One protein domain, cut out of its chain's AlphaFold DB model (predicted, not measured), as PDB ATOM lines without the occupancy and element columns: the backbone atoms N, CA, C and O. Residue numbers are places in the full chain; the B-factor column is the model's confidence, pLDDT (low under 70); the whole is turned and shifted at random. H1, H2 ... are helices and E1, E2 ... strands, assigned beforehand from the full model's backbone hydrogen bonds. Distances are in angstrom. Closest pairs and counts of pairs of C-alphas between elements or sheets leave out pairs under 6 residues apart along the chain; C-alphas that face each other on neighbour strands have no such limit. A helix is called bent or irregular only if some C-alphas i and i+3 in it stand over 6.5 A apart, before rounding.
ATOM      1  N   VAL A   6     -10.380 -36.123 -19.726       77.69
ATOM      2  CA  VAL A   6      -9.174 -36.268 -18.893       77.69
ATOM      3  C   VAL A   6      -9.616 -36.340 -17.442       77.69
ATOM      4  O   VAL A   6     -10.363 -35.473 -17.000       77.69
ATOM      5  N   GLU A   7      -9.168 -37.354 -16.710       84.19
ATOM      6  CA  GLU A   7      -9.443 -37.492 -15.278       84.19
ATOM      7  C   GLU A   7      -8.136 -37.416 -14.497       84.19
ATOM      8  O   GLU A   7      -7.224 -38.212 -14.715       84.19
ATOM      9  N   LEU A   8      -8.048 -36.442 -13.594       87.06
ATOM     10  CA  LEU A   8      -6.903 -36.253 -12.709       87.06
ATOM     11  C   LEU A   8      -7.323 -36.569 -11.276       87.06
ATOM     12  O   LEU A   8      -8.266 -35.971 -10.752       87.06
ATOM     13  N   CYS A   9      -6.618 -37.505 -10.644       89.19
ATOM     14  CA  CYS A   9      -6.816 -37.843  -9.238       89.19
ATOM     15  C   CYS A   9      -5.941 -36.948  -8.361       89.19
ATOM     16  O   CYS A   9      -4.724 -36.899  -8.526       89.19
ATOM     17  N   LEU A  10      -6.576 -36.266  -7.416       92.81
ATOM     18  CA  LEU A  10      -5.947 -35.407  -6.425       92.81
ATOM     19  C   LEU A  10      -6.021 -36.115  -5.078       92.81
ATOM     20  O   LEU A  10      -7.098 -36.559  -4.684       92.81
ATOM     21  N   GLU A  11      -4.906 -36.233  -4.369       93.31
ATOM     22  CA  GLU A  11      -4.856 -36.950  -3.095       93.31
ATOM     23  C   GLU A  11      -3.871 -36.282  -2.136       93.31
ATOM     24  O   GLU A  11      -2.744 -35.957  -2.511       93.31
ATOM     25  N   LEU A  12      -4.311 -36.063  -0.896       93.00
ATOM     26  CA  LEU A  12      -3.452 -35.672   0.216       93.00
ATOM     27  C   LEU A  12      -2.879 -36.943   0.858       93.00
ATOM     28  O   LEU A  12      -3.642 -37.760   1.373       93.00
ATOM     29  N   SER A  13      -1.552 -37.087   0.851       90.31
ATOM     30  CA  SER A  13      -0.861 -38.241   1.445       90.31
ATOM     31  C   SER A  13      -1.137 -38.363   2.945       90.31
ATOM     32  O   SER A  13      -0.986 -37.381   3.669       90.31
ATOM     33  N   GLU A  14      -1.488 -39.561   3.422       88.88
ATOM     34  CA  GLU A  14      -1.699 -39.834   4.854       88.88
ATOM     35  C   GLU A  14      -0.412 -39.700   5.685       88.88
ATOM     36  O   GLU A  14      -0.490 -39.399   6.875       88.88
ATOM     37  N   ASP A  15       0.753 -39.838   5.046       86.12
ATOM     38  CA  ASP A  15       2.072 -39.678   5.671       86.12
ATOM     39  C   ASP A  15       2.501 -38.202   5.809       86.12
ATOM     40  O   ASP A  15       3.586 -37.909   6.311       86.12
ATOM     41  N   ASP A  16       1.677 -37.244   5.359       85.62
ATOM     42  CA  ASP A  16       1.998 -35.821   5.472       85.62
ATOM     43  C   ASP A  16       2.038 -35.382   6.955       85.62
ATOM     44  O   ASP A  16       1.052 -35.554   7.684       85.62
ATOM     45  N   PRO A  17       3.128 -34.741   7.426       78.25
ATOM     46  CA  PRO A  17       3.275 -34.349   8.832       78.25
ATOM     47  C   PRO A  17       2.207 -33.348   9.306       78.25
ATOM     48  O   PRO A  17       1.959 -33.213  10.505       78.25
ATOM     49  N   PHE A  18       1.542 -32.655   8.379       88.00
ATOM     50  CA  PHE A  18       0.475 -31.693   8.636       88.00
ATOM     51  C   PHE A  18      -0.896 -32.180   8.148       88.00
ATOM     52  O   PHE A  18      -1.824 -31.369   8.043       88.00
ATOM     53  N   TYR A  19      -1.065 -33.487   7.907       90.62
ATOM     54  CA  TYR A  19      -2.272 -34.085   7.326       90.62
ATOM     55  C   TYR A  19      -3.575 -33.556   7.939       90.62
ATOM     56  O   TYR A  19      -4.471 -33.117   7.222       90.62
ATOM     57  N   GLN A  20      -3.684 -33.528   9.272       91.31
ATOM     58  CA  GLN A  20      -4.912 -33.087   9.952       91.31
ATOM     59  C   GLN A  20      -5.240 -31.609   9.700       91.31
ATOM     60  O   GLN A  20      -6.410 -31.254   9.534       91.31
ATOM     61  N   HIS A  21      -4.225 -30.745   9.636       89.38
ATOM     62  CA  HIS A  21      -4.415 -29.320   9.366       89.38
ATOM     63  C   HIS A  21      -4.808 -29.097   7.905       89.38
ATOM     64  O   HIS A  21      -5.817 -28.445   7.632       89.38
ATOM     65  N   LYS A  22      -4.074 -29.714   6.970       93.25
ATOM     66  CA  LYS A  22      -4.360 -29.637   5.530       93.25
ATOM     67  C   LYS A  22      -5.739 -30.209   5.194       93.25
ATOM     68  O   LYS A  22      -6.495 -29.585   4.459       93.25
ATOM     69  N   LYS A  23      -6.137 -31.323   5.818       93.62
ATOM     70  CA  LYS A  23      -7.487 -31.901   5.709       93.62
ATOM     71  C   LYS A  23      -8.578 -30.923   6.143       93.62
ATOM     72  O   LYS A  23      -9.617 -30.829   5.486       93.62
ATOM     73  N   LYS A  24      -8.360 -30.191   7.240       91.50
ATOM     74  CA  LYS A  24      -9.305 -29.175   7.724       91.50
ATOM     75  C   LYS A  24      -9.415 -27.997   6.749       91.50
ATOM     76  O   LYS A  24     -10.526 -27.538   6.508       91.50
ATOM     77  N   LEU A  25      -8.296 -27.555   6.171       90.06
ATOM     78  CA  LEU A  25      -8.264 -26.501   5.149       90.06
ATOM     79  C   LEU A  25      -8.945 -26.937   3.843       90.06
ATOM     80  O   LEU A  25      -9.743 -26.189   3.292       90.06
ATOM     81  N   LEU A  26      -8.716 -28.167   3.376       92.00
ATOM     82  CA  LEU A  26      -9.451 -28.719   2.229       92.00
ATOM     83  C   LEU A  26     -10.960 -28.717   2.507       92.00
ATOM     84  O   LEU A  26     -11.744 -28.196   1.713       92.00
ATOM     85  N   SER A  27     -11.353 -29.188   3.694       91.50
ATOM     86  CA  SER A  27     -12.761 -29.241   4.102       91.50
ATOM     87  C   SER A  27     -13.405 -27.850   4.173       91.50
ATOM     88  O   SER A  27     -14.571 -27.708   3.811       91.50
ATOM     89  N   SER A  28     -12.673 -26.810   4.599       89.06
ATOM     90  CA  SER A  28     -13.197 -25.434   4.642       89.06
ATOM     91  C   SER A  28     -13.440 -24.849   3.246       89.06
ATOM     92  O   SER A  28     -14.328 -24.013   3.084       89.06
ATOM     93  N   LYS A  29     -12.714 -25.329   2.229       86.62
ATOM     94  CA  LYS A  29     -12.937 -25.003   0.812       86.62
ATOM     95  C   LYS A  29     -13.936 -25.944   0.120       86.62
ATOM     96  O   LYS A  29     -14.170 -25.795  -1.075       86.62
ATOM     97  N   GLY A  30     -14.538 -26.884   0.853       89.25
ATOM     98  CA  GLY A  30     -15.498 -27.852   0.315       89.25
ATOM     99  C   GLY A  30     -14.866 -29.007  -0.467       89.25
ATOM    100  O   GLY A  30     -15.560 -29.635  -1.261       89.25
ATOM    101  N   LEU A  31     -13.575 -29.277  -0.252       90.75
ATOM    102  CA  LEU A  31     -12.813 -30.351  -0.890       90.75
ATOM    103  C   LEU A  31     -12.561 -31.498   0.101       90.75
ATOM    104  O   LEU A  31     -12.314 -31.277   1.290       90.75
ATOM    105  N   GLY A  32     -12.608 -32.733  -0.385       91.44
ATOM    106  CA  GLY A  32     -12.175 -33.927   0.332       91.44
ATOM    107  C   GLY A  32     -10.653 -34.095   0.340       91.44
ATOM    108  O   GLY A  32      -9.914 -33.336  -0.272       91.44
ATOM    109  N   VAL A  33     -10.167 -35.132   1.028       92.25
ATOM    110  CA  VAL A  33      -8.740 -35.528   0.990       92.25
ATOM    111  C   VAL A  33      -8.361 -36.254  -0.302       92.25
ATOM    112  O   VAL A  33      -7.179 -36.408  -0.595       92.25
ATOM    113  N   LYS A  34      -9.368 -36.694  -1.064       93.12
ATOM    114  CA  LYS A  34      -9.235 -37.330  -2.368       93.12
ATOM    115  C   LYS A  34     -10.327 -36.793  -3.282       93.12
ATOM    116  O   LYS A  34     -11.500 -36.886  -2.936       93.12
ATOM    117  N   GLU A  35      -9.933 -36.243  -4.419       90.69
ATOM    118  CA  GLU A  35     -10.822 -35.623  -5.400       90.69
ATOM    119  C   GLU A  35     -10.487 -36.127  -6.802       90.69
ATOM    120  O   GLU A  35      -9.354 -36.517  -7.092       90.69
ATOM    121  N   THR A  36     -11.471 -36.107  -7.697       87.25
ATOM    122  CA  THR A  36     -11.258 -36.410  -9.113       87.25
ATOM    123  C   THR A  36     -11.737 -35.234  -9.942       87.25
ATOM    124  O   THR A  36     -12.909 -34.859  -9.903       87.25
ATOM    125  N   VAL A  37     -10.821 -34.644 -10.706       85.00
ATOM    126  CA  VAL A  37     -11.138 -33.572 -11.646       85.00
ATOM    127  C   VAL A  37     -11.294 -34.190 -13.025       85.00
ATOM    128  O   VAL A  37     -10.305 -34.516 -13.681       85.00
ATOM    129  N   SER A  38     -12.545 -34.349 -13.459       82.38
ATOM    130  CA  SER A  38     -12.877 -34.765 -14.823       82.38
ATOM    131  C   SER A  38     -13.062 -33.534 -15.709       82.38
ATOM    132  O   SER A  38     -13.873 -32.650 -15.423       82.38
ATOM    133  N   LEU A  39     -12.315 -33.483 -16.804       78.06
ATOM    134  CA  LEU A  39     -12.394 -32.446 -17.820       78.06
ATOM    135  C   LEU A  39     -13.029 -33.039 -19.072       78.06
ATOM    136  O   LEU A  39     -12.437 -33.904 -19.715       78.06
ATOM    137  N   SER A  40     -14.230 -32.577 -19.415       74.88
ATOM    138  CA  SER A  40     -14.947 -32.958 -20.632       74.88
ATOM    139  C   SER A  40     -15.455 -31.710 -21.351       74.88
ATOM    140  O   SER A  40     -16.082 -30.836 -20.753       74.88
ATOM    141  N   GLY A  41     -15.158 -31.597 -22.644       74.38
ATOM    142  CA  GLY A  41     -15.626 -30.479 -23.461       74.38
ATOM    143  C   GLY A  41     -14.720 -30.153 -24.649       74.38
ATOM    144  O   GLY A  41     -13.658 -30.757 -24.813       74.38
ATOM    145  N   PRO A  42     -15.142 -29.207 -25.509       75.62
ATOM    146  CA  PRO A  42     -14.283 -28.663 -26.552       75.62
ATOM    147  C   PRO A  42     -13.123 -27.881 -25.927       75.62
ATOM    148  O   PRO A  42     -13.299 -27.191 -24.924       75.62
ATOM    149  N   LEU A  43     -11.943 -27.965 -26.543       79.50
ATOM    150  CA  LEU A  43     -10.758 -27.232 -26.104       79.50
ATOM    151  C   LEU A  43     -11.024 -25.715 -26.167       79.50
ATOM    152  O   LEU A  43     -11.163 -25.159 -27.258       79.50
ATOM    153  N   SER A  44     -11.103 -25.052 -25.012       84.31
ATOM    154  CA  SER A  44     -11.222 -23.594 -24.899       84.31
ATOM    155  C   SER A  44     -10.344 -23.063 -23.767       84.31
ATOM    156  O   SER A  44     -10.084 -23.765 -22.788       84.31
ATOM    157  N   GLN A  45      -9.904 -21.806 -23.880       83.25
ATOM    158  CA  GLN A  45      -9.093 -21.162 -22.841       83.25
ATOM    159  C   GLN A  45      -9.845 -21.064 -21.505       83.25
ATOM    160  O   GLN A  45      -9.257 -21.215 -20.442       83.25
ATOM    161  N   GLU A  46     -11.161 -20.854 -21.555       86.19
ATOM    162  CA  GLU A  46     -12.026 -20.778 -20.372       86.19
ATOM    163  C   GLU A  46     -12.081 -22.114 -19.622       86.19
ATOM    164  O   GLU A  46     -11.985 -22.132 -18.396       86.19
ATOM    165  N   LEU A  47     -12.180 -23.231 -20.357       85.50
ATOM    166  CA  LEU A  47     -12.144 -24.574 -19.779       85.50
ATOM    167  C   LEU A  47     -10.790 -24.843 -19.107       85.50
ATOM    168  O   LEU A  47     -10.762 -25.339 -17.983       85.50
ATOM    169  N   LEU A  48      -9.685 -24.494 -19.775       85.06
ATOM    170  CA  LEU A  48      -8.326 -24.682 -19.258       85.06
ATOM    171  C   LEU A  48      -8.070 -23.848 -18.000       85.06
ATOM    172  O   LEU A  48      -7.575 -24.381 -17.011       85.06
ATOM    173  N   ASN A  49      -8.468 -22.575 -18.002       87.06
ATOM    174  CA  ASN A  49      -8.315 -21.705 -16.839       87.06
ATOM    175  C   ASN A  49      -9.160 -22.214 -15.660       87.06
ATOM    176  O   ASN A  49      -8.660 -22.324 -14.546       87.06
ATOM    177  N   ALA A  50     -10.420 -22.596 -15.899       87.50
ATOM    178  CA  ALA A  50     -11.280 -23.145 -14.850       87.50
ATOM    179  C   ALA A  50     -10.747 -24.474 -14.283       87.50
ATOM    180  O   ALA A  50     -10.877 -24.735 -13.086       87.50
ATOM    181  N   ALA A  51     -10.151 -25.314 -15.134       88.56
ATOM    182  CA  ALA A  51      -9.488 -26.545 -14.726       88.56
ATOM    183  C   ALA A  51      -8.273 -26.261 -13.839       88.56
ATOM    184  O   ALA A  51      -8.167 -26.808 -12.742       88.56
ATOM    185  N   LEU A  52      -7.383 -25.382 -14.305       89.88
ATOM    186  CA  LEU A  52      -6.154 -25.023 -13.610       89.88
ATOM    187  C   LEU A  52      -6.442 -24.393 -12.244       89.88
ATOM    188  O   LEU A  52      -5.814 -24.784 -11.268       89.88
ATOM    189  N   GLU A  53      -7.434 -23.508 -12.139       89.81
ATOM    190  CA  GLU A  53      -7.827 -22.901 -10.859       89.81
ATOM    191  C   GLU A  53      -8.341 -23.934  -9.846       89.81
ATOM    192  O   GLU A  53      -7.974 -23.895  -8.670       89.81
ATOM    193  N   LYS A  54      -9.136 -24.918 -10.288       88.62
ATOM    194  CA  LYS A  54      -9.572 -26.019  -9.410       88.62
ATOM    195  C   LYS A  54      -8.397 -26.871  -8.936       88.62
ATOM    196  O   LYS A  54      -8.332 -27.236  -7.763       88.62
ATOM    197  N   LEU A  55      -7.471 -27.181  -9.841       93.06
ATOM    198  CA  LEU A  55      -6.267 -27.944  -9.524       93.06
ATOM    199  C   LEU A  55      -5.367 -27.174  -8.547       93.06
ATOM    200  O   LEU A  55      -4.882 -27.757  -7.580       93.06
ATOM    201  N   LEU A  56      -5.198 -25.867  -8.753       92.44
ATOM    202  CA  LEU A  56      -4.428 -24.975  -7.885       92.44
ATOM    203  C   LEU A  56      -5.039 -24.857  -6.491       92.44
ATOM    204  O   LEU A  56      -4.302 -24.903  -5.511       92.44
ATOM    205  N   GLN A  57      -6.367 -24.772  -6.372       91.25
ATOM    206  CA  GLN A  57      -7.032 -24.708  -5.069       91.25
ATOM    207  C   GLN A  57      -6.655 -25.900  -4.174       91.25
ATOM    208  O   GLN A  57      -6.362 -25.719  -2.994       91.25
ATOM    209  N   PHE A  58      -6.619 -27.106  -4.744       94.25
ATOM    210  CA  PHE A  58      -6.192 -28.310  -4.031       94.25
ATOM    211  C   PHE A  58      -4.666 -28.356  -3.862       94.25
ATOM    212  O   PHE A  58      -4.159 -28.568  -2.759       94.25
ATOM    213  N   GLY A  59      -3.929 -28.119  -4.951       92.94
ATOM    214  CA  GLY A  59      -2.473 -28.221  -5.004       92.94
ATOM    215  C   GLY A  59      -1.774 -27.291  -4.017       92.94
ATOM    216  O   GLY A  59      -0.827 -27.717  -3.356       92.94
ATOM    217  N   ARG A  60      -2.272 -26.062  -3.843       93.25
ATOM    218  CA  ARG A  60      -1.740 -25.093  -2.872       93.25
ATOM    219  C   ARG A  60      -1.834 -25.609  -1.439       93.25
ATOM    220  O   ARG A  60      -0.857 -25.519  -0.704       93.25
ATOM    221  N   ILE A  61      -2.963 -26.219  -1.063       92.69
ATOM    222  CA  ILE A  61      -3.188 -26.734   0.297       92.69
ATOM    223  C   ILE A  61      -2.326 -27.971   0.577       92.69
ATOM    224  O   ILE A  61      -1.703 -28.066   1.636       92.69
ATOM    225  N   VAL A  62      -2.247 -28.909  -0.372       92.94
ATOM    226  CA  VAL A  62      -1.408 -30.113  -0.223       92.94
ATOM    227  C   VAL A  62       0.066 -29.747  -0.093       92.94
ATOM    228  O   VAL A  62       0.789 -30.373   0.679       92.94
ATOM    229  N   ASN A  63       0.504 -28.692  -0.780       90.12
ATOM    230  CA  ASN A  63       1.896 -28.265  -0.780       90.12
ATOM    231  C   ASN A  63       2.250 -27.231   0.304       90.12
ATOM    232  O   ASN A  63       3.375 -26.736   0.274       90.12
ATOM    233  N   LEU A  64       1.364 -26.929   1.267       88.81
ATOM    234  CA  LEU A  64       1.698 -26.014   2.372       88.81
ATOM    235  C   LEU A  64       2.866 -26.545   3.215       88.81
ATOM    236  O   LEU A  64       2.901 -27.734   3.562       88.81
ATOM    237  N   ASP A  65       3.790 -25.658   3.575       80.06
ATOM    238  CA  ASP A  65       4.832 -25.943   4.563       80.06
ATOM    239  C   ASP A  65       4.393 -25.618   6.004       80.06
ATOM    240  O   ASP A  65       3.259 -25.216   6.262       80.06
ATOM    241  N   LYS A  66       5.291 -25.810   6.977       78.69
ATOM    242  CA  LYS A  66       5.002 -25.576   8.400       78.69
ATOM    243  C   LYS A  66       4.515 -24.149   8.680       78.69
ATOM    244  O   LYS A  66       3.616 -23.970   9.501       78.69
ATOM    245  N   VAL A  67       5.136 -23.154   8.050       72.50
ATOM    246  CA  VAL A  67       4.850 -21.733   8.276       72.50
ATOM    247  C   VAL A  67       3.512 -21.386   7.635       72.50
ATOM    248  O   VAL A  67       2.647 -20.792   8.274       72.50
ATOM    249  N   GLU A  68       3.297 -21.843   6.408       83.31
ATOM    250  CA  GLU A  68       2.060 -21.614   5.665       83.31
ATOM    251  C   GLU A  68       0.858 -22.308   6.330       83.31
ATOM    252  O   GLU A  68      -0.223 -21.728   6.420       83.31
ATOM    253  N   VAL A  69       1.043 -23.518   6.876       82.88
ATOM    254  CA  VAL A  69       0.023 -24.211   7.684       82.88
ATOM    255  C   VAL A  69      -0.290 -23.444   8.968       82.88
ATOM    256  O   VAL A  69      -1.456 -23.379   9.358       82.88
ATOM    257  N   TYR A  70       0.728 -22.887   9.631       75.75
ATOM    258  CA  TYR A  70       0.557 -22.155  10.886       75.75
ATOM    259  C   TYR A  70      -0.309 -20.905  10.702       75.75
ATOM    260  O   TYR A  70      -1.240 -20.691  11.477       75.75
ATOM    261  N   PHE A  71      -0.031 -20.111   9.666       74.62
ATOM    262  CA  PHE A  71      -0.815 -18.911   9.369       74.62
ATOM    263  C   PHE A  71      -2.134 -19.217   8.647       74.62
ATOM    264  O   PHE A  71      -3.069 -18.420   8.710       74.62
ATOM    265  N   GLY A  72      -2.249 -20.379   8.001       71.00
ATOM    266  CA  GLY A  72      -3.493 -20.847   7.397       71.00
ATOM    267  C   GLY A  72      -4.077 -19.844   6.400       71.00
ATOM    268  O   GLY A  72      -3.350 -19.214   5.635       71.00
ATOM    269  N   ASP A  73      -5.405 -19.690   6.401       68.94
ATOM    270  CA  ASP A  73      -6.117 -18.783   5.487       68.94
ATOM    271  C   ASP A  73      -5.694 -17.303   5.634       68.94
ATOM    272  O   ASP A  73      -5.831 -16.551   4.671       68.94
ATOM    273  N   ASP A  74      -5.133 -16.890   6.777       67.19
ATOM    274  CA  ASP A  74      -4.737 -15.494   7.025       67.19
ATOM    275  C   ASP A  74      -3.466 -15.084   6.256       67.19
ATOM    276  O   ASP A  74      -3.247 -13.896   6.016       67.19
ATOM    277  N   ALA A  75      -2.642 -16.046   5.820       63.03
ATOM    278  CA  ALA A  75      -1.474 -15.791   4.963       63.03
ATOM    279  C   ALA A  75      -1.820 -15.709   3.467       63.03
ATOM    280  O   ALA A  75      -0.953 -15.442   2.634       63.03
ATOM    281  N   CYS A  76      -3.072 -15.976   3.099       73.38
ATOM    282  CA  CYS A  76      -3.470 -16.126   1.713       73.38
ATOM    283  C   CYS A  76      -3.784 -14.765   1.076       73.38
ATOM    284  O   CYS A  76      -4.613 -13.997   1.568       73.38
ATOM    285  N   THR A  77      -3.162 -14.459  -0.063       76.44
ATOM    286  CA  THR A  77      -3.543 -13.283  -0.862       76.44
ATOM    287  C   THR A  77      -4.994 -13.402  -1.358       76.44
ATOM    288  O   THR A  77      -5.524 -14.510  -1.461       76.44
ATOM    289  N   PRO A  78      -5.651 -12.300  -1.778       73.56
ATOM    290  CA  PRO A  78      -6.991 -12.366  -2.374       73.56
ATOM    291  C   PRO A  78      -7.098 -13.296  -3.597       73.56
ATOM    292  O   PRO A  78      -8.183 -13.776  -3.908       73.56
ATOM    293  N   ALA A  79      -5.976 -13.563  -4.277       70.06
ATOM    294  CA  ALA A  79      -5.872 -14.500  -5.399       70.06
ATOM    295  C   ALA A  79      -5.698 -15.972  -4.965       70.06
ATOM    296  O   ALA A  79      -5.524 -16.861  -5.801       70.06
ATOM    297  N   GLY A  80      -5.712 -16.253  -3.663       75.06
ATOM    298  CA  GLY A  80      -5.555 -17.599  -3.131       75.06
ATOM    299  C   GLY A  80      -4.102 -18.083  -3.049       75.06
ATOM    300  O   GLY A  80      -3.900 -19.272  -2.829       75.06
ATOM    301  N   VAL A  81      -3.107 -17.217  -3.274       80.88
ATOM    302  CA  VAL A  81      -1.673 -17.565  -3.257       80.88
ATOM    303  C   VAL A  81      -1.109 -17.345  -1.854       80.88
ATOM    304  O   VAL A  81      -1.258 -16.245  -1.323       80.88
ATOM    305  N   TYR A  82      -0.461 -18.364  -1.280       80.00
ATOM    306  CA  TYR A  82       0.178 -18.304   0.046       80.00
ATOM    307  C   TYR A  82       1.599 -17.733  -0.022       80.00
ATOM    308  O   TYR A  82       1.977 -16.880   0.772       80.00
ATOM    309  N   SER A  83       2.386 -18.187  -0.995       78.62
ATOM    310  CA  SER A  83       3.743 -17.711  -1.260       78.62
ATOM    311  C   SER A  83       4.146 -18.078  -2.693       78.62
ATOM    312  O   SER A  83       3.527 -18.950  -3.312       78.62
ATOM    313  N   VAL A  84       5.205 -17.456  -3.221       78.69
ATOM    314  CA  VAL A  84       5.792 -17.842  -4.523       78.69
ATOM    315  C   VAL A  84       6.231 -19.312  -4.501       78.69
ATOM    316  O   VAL A  84       5.994 -20.051  -5.455       78.69
ATOM    317  N   ARG A  85       6.798 -19.768  -3.375       80.94
ATOM    318  CA  ARG A  85       7.182 -21.168  -3.154       80.94
ATOM    319  C   ARG A  85       5.985 -22.106  -3.250       80.94
ATOM    320  O   ARG A  85       6.058 -23.116  -3.943       80.94
ATOM    321  N   ASN A  86       4.900 -21.795  -2.543       86.00
ATOM    322  CA  ASN A  86       3.691 -22.612  -2.538       86.00
ATOM    323  C   ASN A  86       3.102 -22.734  -3.943       86.00
ATOM    324  O   ASN A  86       2.749 -23.833  -4.363       86.00
ATOM    325  N   GLU A  87       3.069 -21.623  -4.678       87.75
ATOM    326  CA  GLU A  87       2.554 -21.573  -6.043       87.75
ATOM    327  C   GLU A  87       3.370 -22.466  -6.988       87.75
ATOM    328  O   GLU A  87       2.800 -23.292  -7.700       87.75
ATOM    329  N   ILE A  88       4.706 -22.379  -6.950       81.69
ATOM    330  CA  ILE A  88       5.588 -23.225  -7.771       81.69
ATOM    331  C   ILE A  88       5.447 -24.705  -7.391       81.69
ATOM    332  O   ILE A  88       5.349 -25.557  -8.278       81.69
ATOM    333  N   SER A  89       5.402 -25.029  -6.094       82.69
ATOM    334  CA  SER A  89       5.212 -26.407  -5.620       82.69
ATOM    335  C   SER A  89       3.867 -26.979  -6.071       82.69
ATOM    336  O   SER A  89       3.814 -28.103  -6.567       82.69
ATOM    337  N   ALA A  90       2.790 -26.195  -5.970       90.12
ATOM    338  CA  ALA A  90       1.464 -26.585  -6.432       90.12
ATOM    339  C   ALA A  90       1.442 -26.831  -7.946       90.12
ATOM    340  O   ALA A  90       0.952 -27.868  -8.384       90.12
ATOM    341  N   LEU A  91       2.013 -25.926  -8.746       90.25
ATOM    342  CA  LEU A  91       2.074 -26.074 -10.203       90.25
ATOM    343  C   LEU A  91       2.932 -27.273 -10.626       90.25
ATOM    344  O   LEU A  91       2.530 -28.028 -11.508       90.25
ATOM    345  N   THR A  92       4.068 -27.503  -9.964       84.56
ATOM    346  CA  THR A  92       4.939 -28.662 -10.221       84.56
ATOM    347  C   THR A  92       4.236 -29.973  -9.867       84.56
ATOM    348  O   THR A  92       4.301 -30.943 -10.625       84.56
ATOM    349  N   TRP A  93       3.506 -29.994  -8.748       89.00
ATOM    350  CA  TRP A  93       2.676 -31.129  -8.359       89.00
ATOM    351  C   TRP A  93       1.585 -31.396  -9.402       89.00
ATOM    352  O   TRP A  93       1.488 -32.517  -9.893       89.00
ATOM    353  N   ILE A  94       0.846 -30.370  -9.841       90.75
ATOM    354  CA  ILE A  94      -0.165 -30.496 -10.906       90.75
ATOM    355  C   ILE A  94       0.463 -31.028 -12.196       90.75
ATOM    356  O   ILE A  94      -0.073 -31.951 -12.805       90.75
ATOM    357  N   PHE A  95       1.614 -30.491 -12.600       87.50
ATOM    358  CA  PHE A  95       2.322 -30.931 -13.798       87.50
ATOM    359  C   PHE A  95       2.670 -32.424 -13.759       87.50
ATOM    360  O   PHE A  95       2.566 -33.111 -14.777       87.50
ATOM    361  N   SER A  96       3.049 -32.934 -12.580       84.06
ATOM    362  CA  SER A  96       3.365 -34.352 -12.371       84.06
ATOM    363  C   SER A  96       2.147 -35.276 -12.498       84.06
ATOM    364  O   SER A  96       2.305 -36.434 -12.880       84.06
ATOM    365  N   LEU A  97       0.936 -34.762 -12.247       87.50
ATOM    366  CA  LEU A  97      -0.313 -35.516 -12.382       87.50
ATOM    367  C   LEU A  97      -0.767 -35.660 -13.837       87.50
ATOM    368  O   LEU A  97      -1.521 -36.580 -14.148       87.50
ATOM    369  N   ILE A  98      -0.342 -34.756 -14.727       86.12
ATOM    370  CA  ILE A  98      -0.762 -34.757 -16.131       86.12
ATOM    371  C   ILE A  98       0.018 -35.842 -16.889       86.12
ATOM    372  O   ILE A  98       1.243 -35.711 -17.033       86.12
ATOM    373  N   PRO A  99      -0.660 -36.877 -17.432       79.00
ATOM    374  CA  PRO A  99      -0.006 -37.959 -18.158       79.00
ATOM    375  C   PRO A  99       0.844 -37.439 -19.323       79.00
ATOM    376  O   PRO A  99       0.443 -36.554 -20.075       79.00
ATOM    377  N   THR A 100       2.022 -38.029 -19.523       67.44
ATOM    378  CA  THR A 100       2.923 -37.707 -20.648       67.44
ATOM    379  C   THR A 100       2.479 -38.349 -21.974       67.44
ATOM    380  O   THR A 100       3.152 -38.211 -22.995       67.44
ATOM    381  N   SER A 101       1.349 -39.066 -21.991       55.22
ATOM    382  CA  SER A 101       1.018 -40.106 -22.974       55.22
ATOM    383  C   SER A 101       0.463 -39.655 -24.334       55.22
ATOM    384  O   SER A 101      -0.038 -40.495 -25.080       55.22
ATOM    385  N   SER A 102       0.587 -38.391 -24.753       48.69
ATOM    386  CA  SER A 102       0.155 -38.012 -26.110       48.69
ATOM    387  C   SER A 102       1.032 -36.948 -26.771       48.69
ATOM    388  O   SER A 102       0.865 -35.753 -26.561       48.69
ATOM    389  N   CYS A 103       1.882 -37.385 -27.708       43.12
ATOM    390  CA  CYS A 103       2.626 -36.549 -28.666       43.12
ATOM    391  C   CYS A 103       1.734 -35.808 -29.692       43.12
ATOM    392  O   CYS A 103       2.220 -35.391 -30.744       43.12
ATOM    393  N   LYS A 104       0.421 -35.679 -29.452       57.09
ATOM    394  CA  LYS A 104      -0.476 -34.917 -30.329       57.09
ATOM    395  C   LYS A 104      -0.704 -33.527 -29.727       57.09
ATOM    396  O   LYS A 104      -1.373 -33.448 -28.702       57.09
ATOM    397  N   PRO A 105      -0.261 -32.439 -30.383       58.25
ATOM    398  CA  PRO A 105      -0.367 -31.060 -29.879       58.25
ATOM    399  C   PRO A 105      -1.807 -30.508 -29.776       58.25
ATOM    400  O   PRO A 105      -2.000 -29.312 -29.635       58.25
ATOM    401  N   GLN A 106      -2.835 -31.355 -29.886       66.94
ATOM    402  CA  GLN A 106      -4.252 -30.970 -29.880       66.94
ATOM    403  C   GLN A 106      -5.063 -31.692 -28.789       66.94
ATOM    404  O   GLN A 106      -6.292 -31.666 -28.827       66.94
ATOM    405  N   THR A 107      -4.414 -32.383 -27.844       78.88
ATOM    406  CA  THR A 107      -5.116 -32.999 -26.706       78.88
ATOM    407  C   THR A 107      -5.277 -32.021 -25.549       78.88
ATOM    408  O   THR A 107      -4.470 -31.113 -25.358       78.88
ATOM    409  N   LEU A 108      -6.319 -32.241 -24.746       79.75
ATOM    410  CA  LEU A 108      -6.590 -31.454 -23.544       79.75
ATOM    411  C   LEU A 108      -5.453 -31.558 -22.513       79.75
ATOM    412  O   LEU A 108      -5.116 -30.564 -21.884       79.75
ATOM    413  N   GLU A 109      -4.815 -32.729 -22.402       83.75
ATOM    414  CA  GLU A 109      -3.632 -32.951 -21.553       83.75
ATOM    415  C   GLU A 109      -2.452 -32.063 -21.966       83.75
ATOM    416  O   GLU A 109      -1.829 -31.434 -21.116       83.75
ATOM    417  N   ALA A 110      -2.163 -31.981 -23.271       82.38
ATOM    418  CA  ALA A 110      -1.064 -31.171 -23.790       82.38
ATOM    419  C   ALA A 110      -1.317 -29.674 -23.557       82.38
ATOM    420  O   ALA A 110      -0.420 -28.967 -23.111       82.38
ATOM    421  N   ALA A 111      -2.550 -29.216 -23.783       86.12
ATOM    422  CA  ALA A 111      -2.930 -27.825 -23.549       86.12
ATOM    423  C   ALA A 111      -2.937 -27.453 -22.055       86.12
ATOM    424  O   ALA A 111      -2.531 -26.354 -21.691       86.12
ATOM    425  N   LEU A 112      -3.372 -28.364 -21.177       87.00
ATOM    426  CA  LEU A 112      -3.307 -28.148 -19.730       87.00
ATOM    427  C   LEU A 112      -1.855 -28.103 -19.246       87.00
ATOM    428  O   LEU A 112      -1.513 -27.260 -18.424       87.00
ATOM    429  N   ARG A 113      -0.996 -28.975 -19.785       87.19
ATOM    430  CA  ARG A 113       0.440 -28.970 -19.500       87.19
ATOM    431  C   ARG A 113       1.078 -27.642 -19.905       87.19
ATOM    432  O   ARG A 113       1.736 -27.027 -19.078       87.19
ATOM    433  N   GLU A 114       0.812 -27.167 -21.119       86.81
ATOM    434  CA  GLU A 114       1.280 -25.860 -21.599       86.81
ATOM    435  C   GLU A 114       0.781 -24.710 -20.707       86.81
ATOM    436  O   GLU A 114       1.563 -23.843 -20.325       86.81
ATOM    437  N   ALA A 115      -0.491 -24.726 -20.291       88.56
ATOM    438  CA  ALA A 115      -1.035 -23.715 -19.382       88.56
ATOM    439  C   ALA A 115      -0.319 -23.698 -18.017       88.56
ATOM    440  O   ALA A 115      -0.065 -22.623 -17.470       88.56
ATOM    441  N   VAL A 116       0.040 -24.869 -17.479       88.62
ATOM    442  CA  VAL A 116       0.839 -24.975 -16.248       88.62
ATOM    443  C   VAL A 116       2.245 -24.410 -16.462       88.62
ATOM    444  O   VAL A 116       2.704 -23.629 -15.636       88.62
ATOM    445  N   GLU A 117       2.914 -24.740 -17.571       84.44
ATOM    446  CA  GLU A 117       4.253 -24.217 -17.893       84.44
ATOM    447  C   GLU A 117       4.263 -22.687 -18.010       84.44
ATOM    448  O   GLU A 117       5.136 -22.029 -17.439       84.44
ATOM    449  N   VAL A 118       3.265 -22.113 -18.692       86.06
ATOM    450  CA  VAL A 118       3.090 -20.657 -18.804       86.06
ATOM    451  C   VAL A 118       2.913 -20.035 -17.422       86.06
ATOM    452  O   VAL A 118       3.610 -19.079 -17.083       86.06
ATOM    453  N   ARG A 119       2.040 -20.612 -16.588       86.12
ATOM    454  CA  ARG A 119       1.779 -20.112 -15.236       86.12
ATOM    455  C   ARG A 119       3.020 -20.182 -14.342       86.12
ATOM    456  O   ARG A 119       3.257 -19.260 -13.566       86.12
ATOM    457  N   ILE A 120       3.836 -21.230 -14.466       82.62
ATOM    458  CA  ILE A 120       5.127 -21.326 -13.768       82.62
ATOM    459  C   ILE A 120       6.053 -20.192 -14.216       82.62
ATOM    460  O   ILE A 120       6.635 -19.519 -13.365       82.62
ATOM    461  N   GLY A 121       6.144 -19.931 -15.524       77.31
ATOM    462  CA  GLY A 121       6.930 -18.819 -16.063       77.31
ATOM    463  C   GLY A 121       6.503 -17.452 -15.515       77.31
ATOM    464  O   GLY A 121       7.354 -16.648 -15.143       77.31
ATOM    465  N   GLU A 122       5.195 -17.204 -15.393       82.88
ATOM    466  CA  GLU A 122       4.657 -15.962 -14.813       82.88
ATOM    467  C   GLU A 122       5.005 -15.784 -13.329       82.88
ATOM    468  O   GLU A 122       5.261 -14.667 -12.886       82.88
ATOM    469  N   VAL A 123       4.984 -16.872 -12.554       76.94
ATOM    470  CA  VAL A 123       5.209 -16.850 -11.099       76.94
ATOM    471  C   VAL A 123       6.689 -16.719 -10.761       76.94
ATOM    472  O   VAL A 123       7.045 -15.987  -9.841       76.94
ATOM    473  N   VAL A 124       7.547 -17.431 -11.494       67.44
ATOM    474  CA  VAL A 124       9.004 -17.358 -11.327       67.44
ATOM    475  C   VAL A 124       9.535 -16.003 -11.810       67.44
ATOM    476  O   VAL A 124      10.516 -15.503 -11.261       67.44
ATOM    477  N   GLY A 125       8.871 -15.396 -12.798       62.44
ATOM    478  CA  GLY A 125       9.329 -14.180 -13.456       62.44
ATOM    479  C   GLY A 125      10.519 -14.433 -14.389       62.44
ATOM    480  O   GLY A 125      11.179 -15.473 -14.343       62.44
TER     481      GLY A 125
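AT A GLANCE: This is residues 6 to 125 of the 434 residues of an uncharacterized protein of Brassica cretica (UniProt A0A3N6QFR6). One long helix, H2, runs through the middle over a two-stranded ribbon of E1 and E2, and a helical hairpin of H4 and H5 packs across another side of it. H1 and H3 lie at the end of H2 where residue 62 is, H1 beyond the end of the ribbon. The printed part has 120 residues with five named helices and two named strands, in the order E1 H1 E2 H2 H3 H4 H5; the sheet, E1 - E2, is antiparallel, and the class is mostly helix. The whole is compact, with a radius of gyration of the C-alphas of 14.4 A, and spans 43 by 31 by 22 A.

HOW THE PARTS SIT: Begin with E1, residues 6 to 11, and set E2, residues 34 to 39, beside it: they are antiparallel at 164 degrees, with N 8 and O 37 at 3.0 A and N 35 and O 10 at 2.9 A, within hydrogen-bond range. Between them in the chain comes H1, residues 19 to 28. Next look at H2, residues 45 to 62, the hub, which touches three helices. The closest C-alphas of E2 and H2 are those of Leu 39 and Ala 51, 7.3 A apart. H2 touches H1 with its residues 58 to 62 alone, closest at the C-alphas of Lys 22 and Ile 61, 6.1 A, at a steep tilt of 41 degrees. H3, residues 66 to 75, and H1 only just touch, with 3 pairs of C-alphas within 8 A, the closest those of His 21 and Val 69 at 7.0 A. H2 and H3 are near each other. H4, residues 84 to 97, touches residues 55 to 62 of H2, closest at the C-alphas of Gly 59 and Ala 90, 4.5 A, at a steep tilt of 69 degrees, only just short of about perpendicular. H5, residues 108 to 124, touches residues 48 to 52 of H2, closest at the C-alphas of Leu 48 and Leu 112, 6.1 A. H4 and H5 form a helical hairpin at a shallow tilt of 17 degrees. Every O i to N i+4 pair is within hydrogen-bond range in H1, H4 and H5, against 13 of 14 in H2 and 3 of 6 in H3.

IN THESE COORDINATES: Find C-alpha 6 at (-9.174, -36.268, -18.893), where E1 starts its 16.4 A; E2 covers 16.5 A and H1 14.2 A. From C-alpha 45 at (-9.093, -21.162, -22.841), H2 runs 25.5 A. H3, 12.2 A, is irregular: C-alphas 70 and 73 are 9.2 A apart. H4 covers 20.3 A, and H5 runs 24.3 A to C-alpha 124 at (9.004, -17.358, -11.327).

THE WHOLE: The C-alphas farthest apart, those of Tyr 70 and Lys 104, are 43.2 A apart. The printed part has no cut, and no link is long. Look for pLDDT under 70 at residues 73 to 75, 100 to 106 and 124 to 125; the mean of the printed part is 82.8.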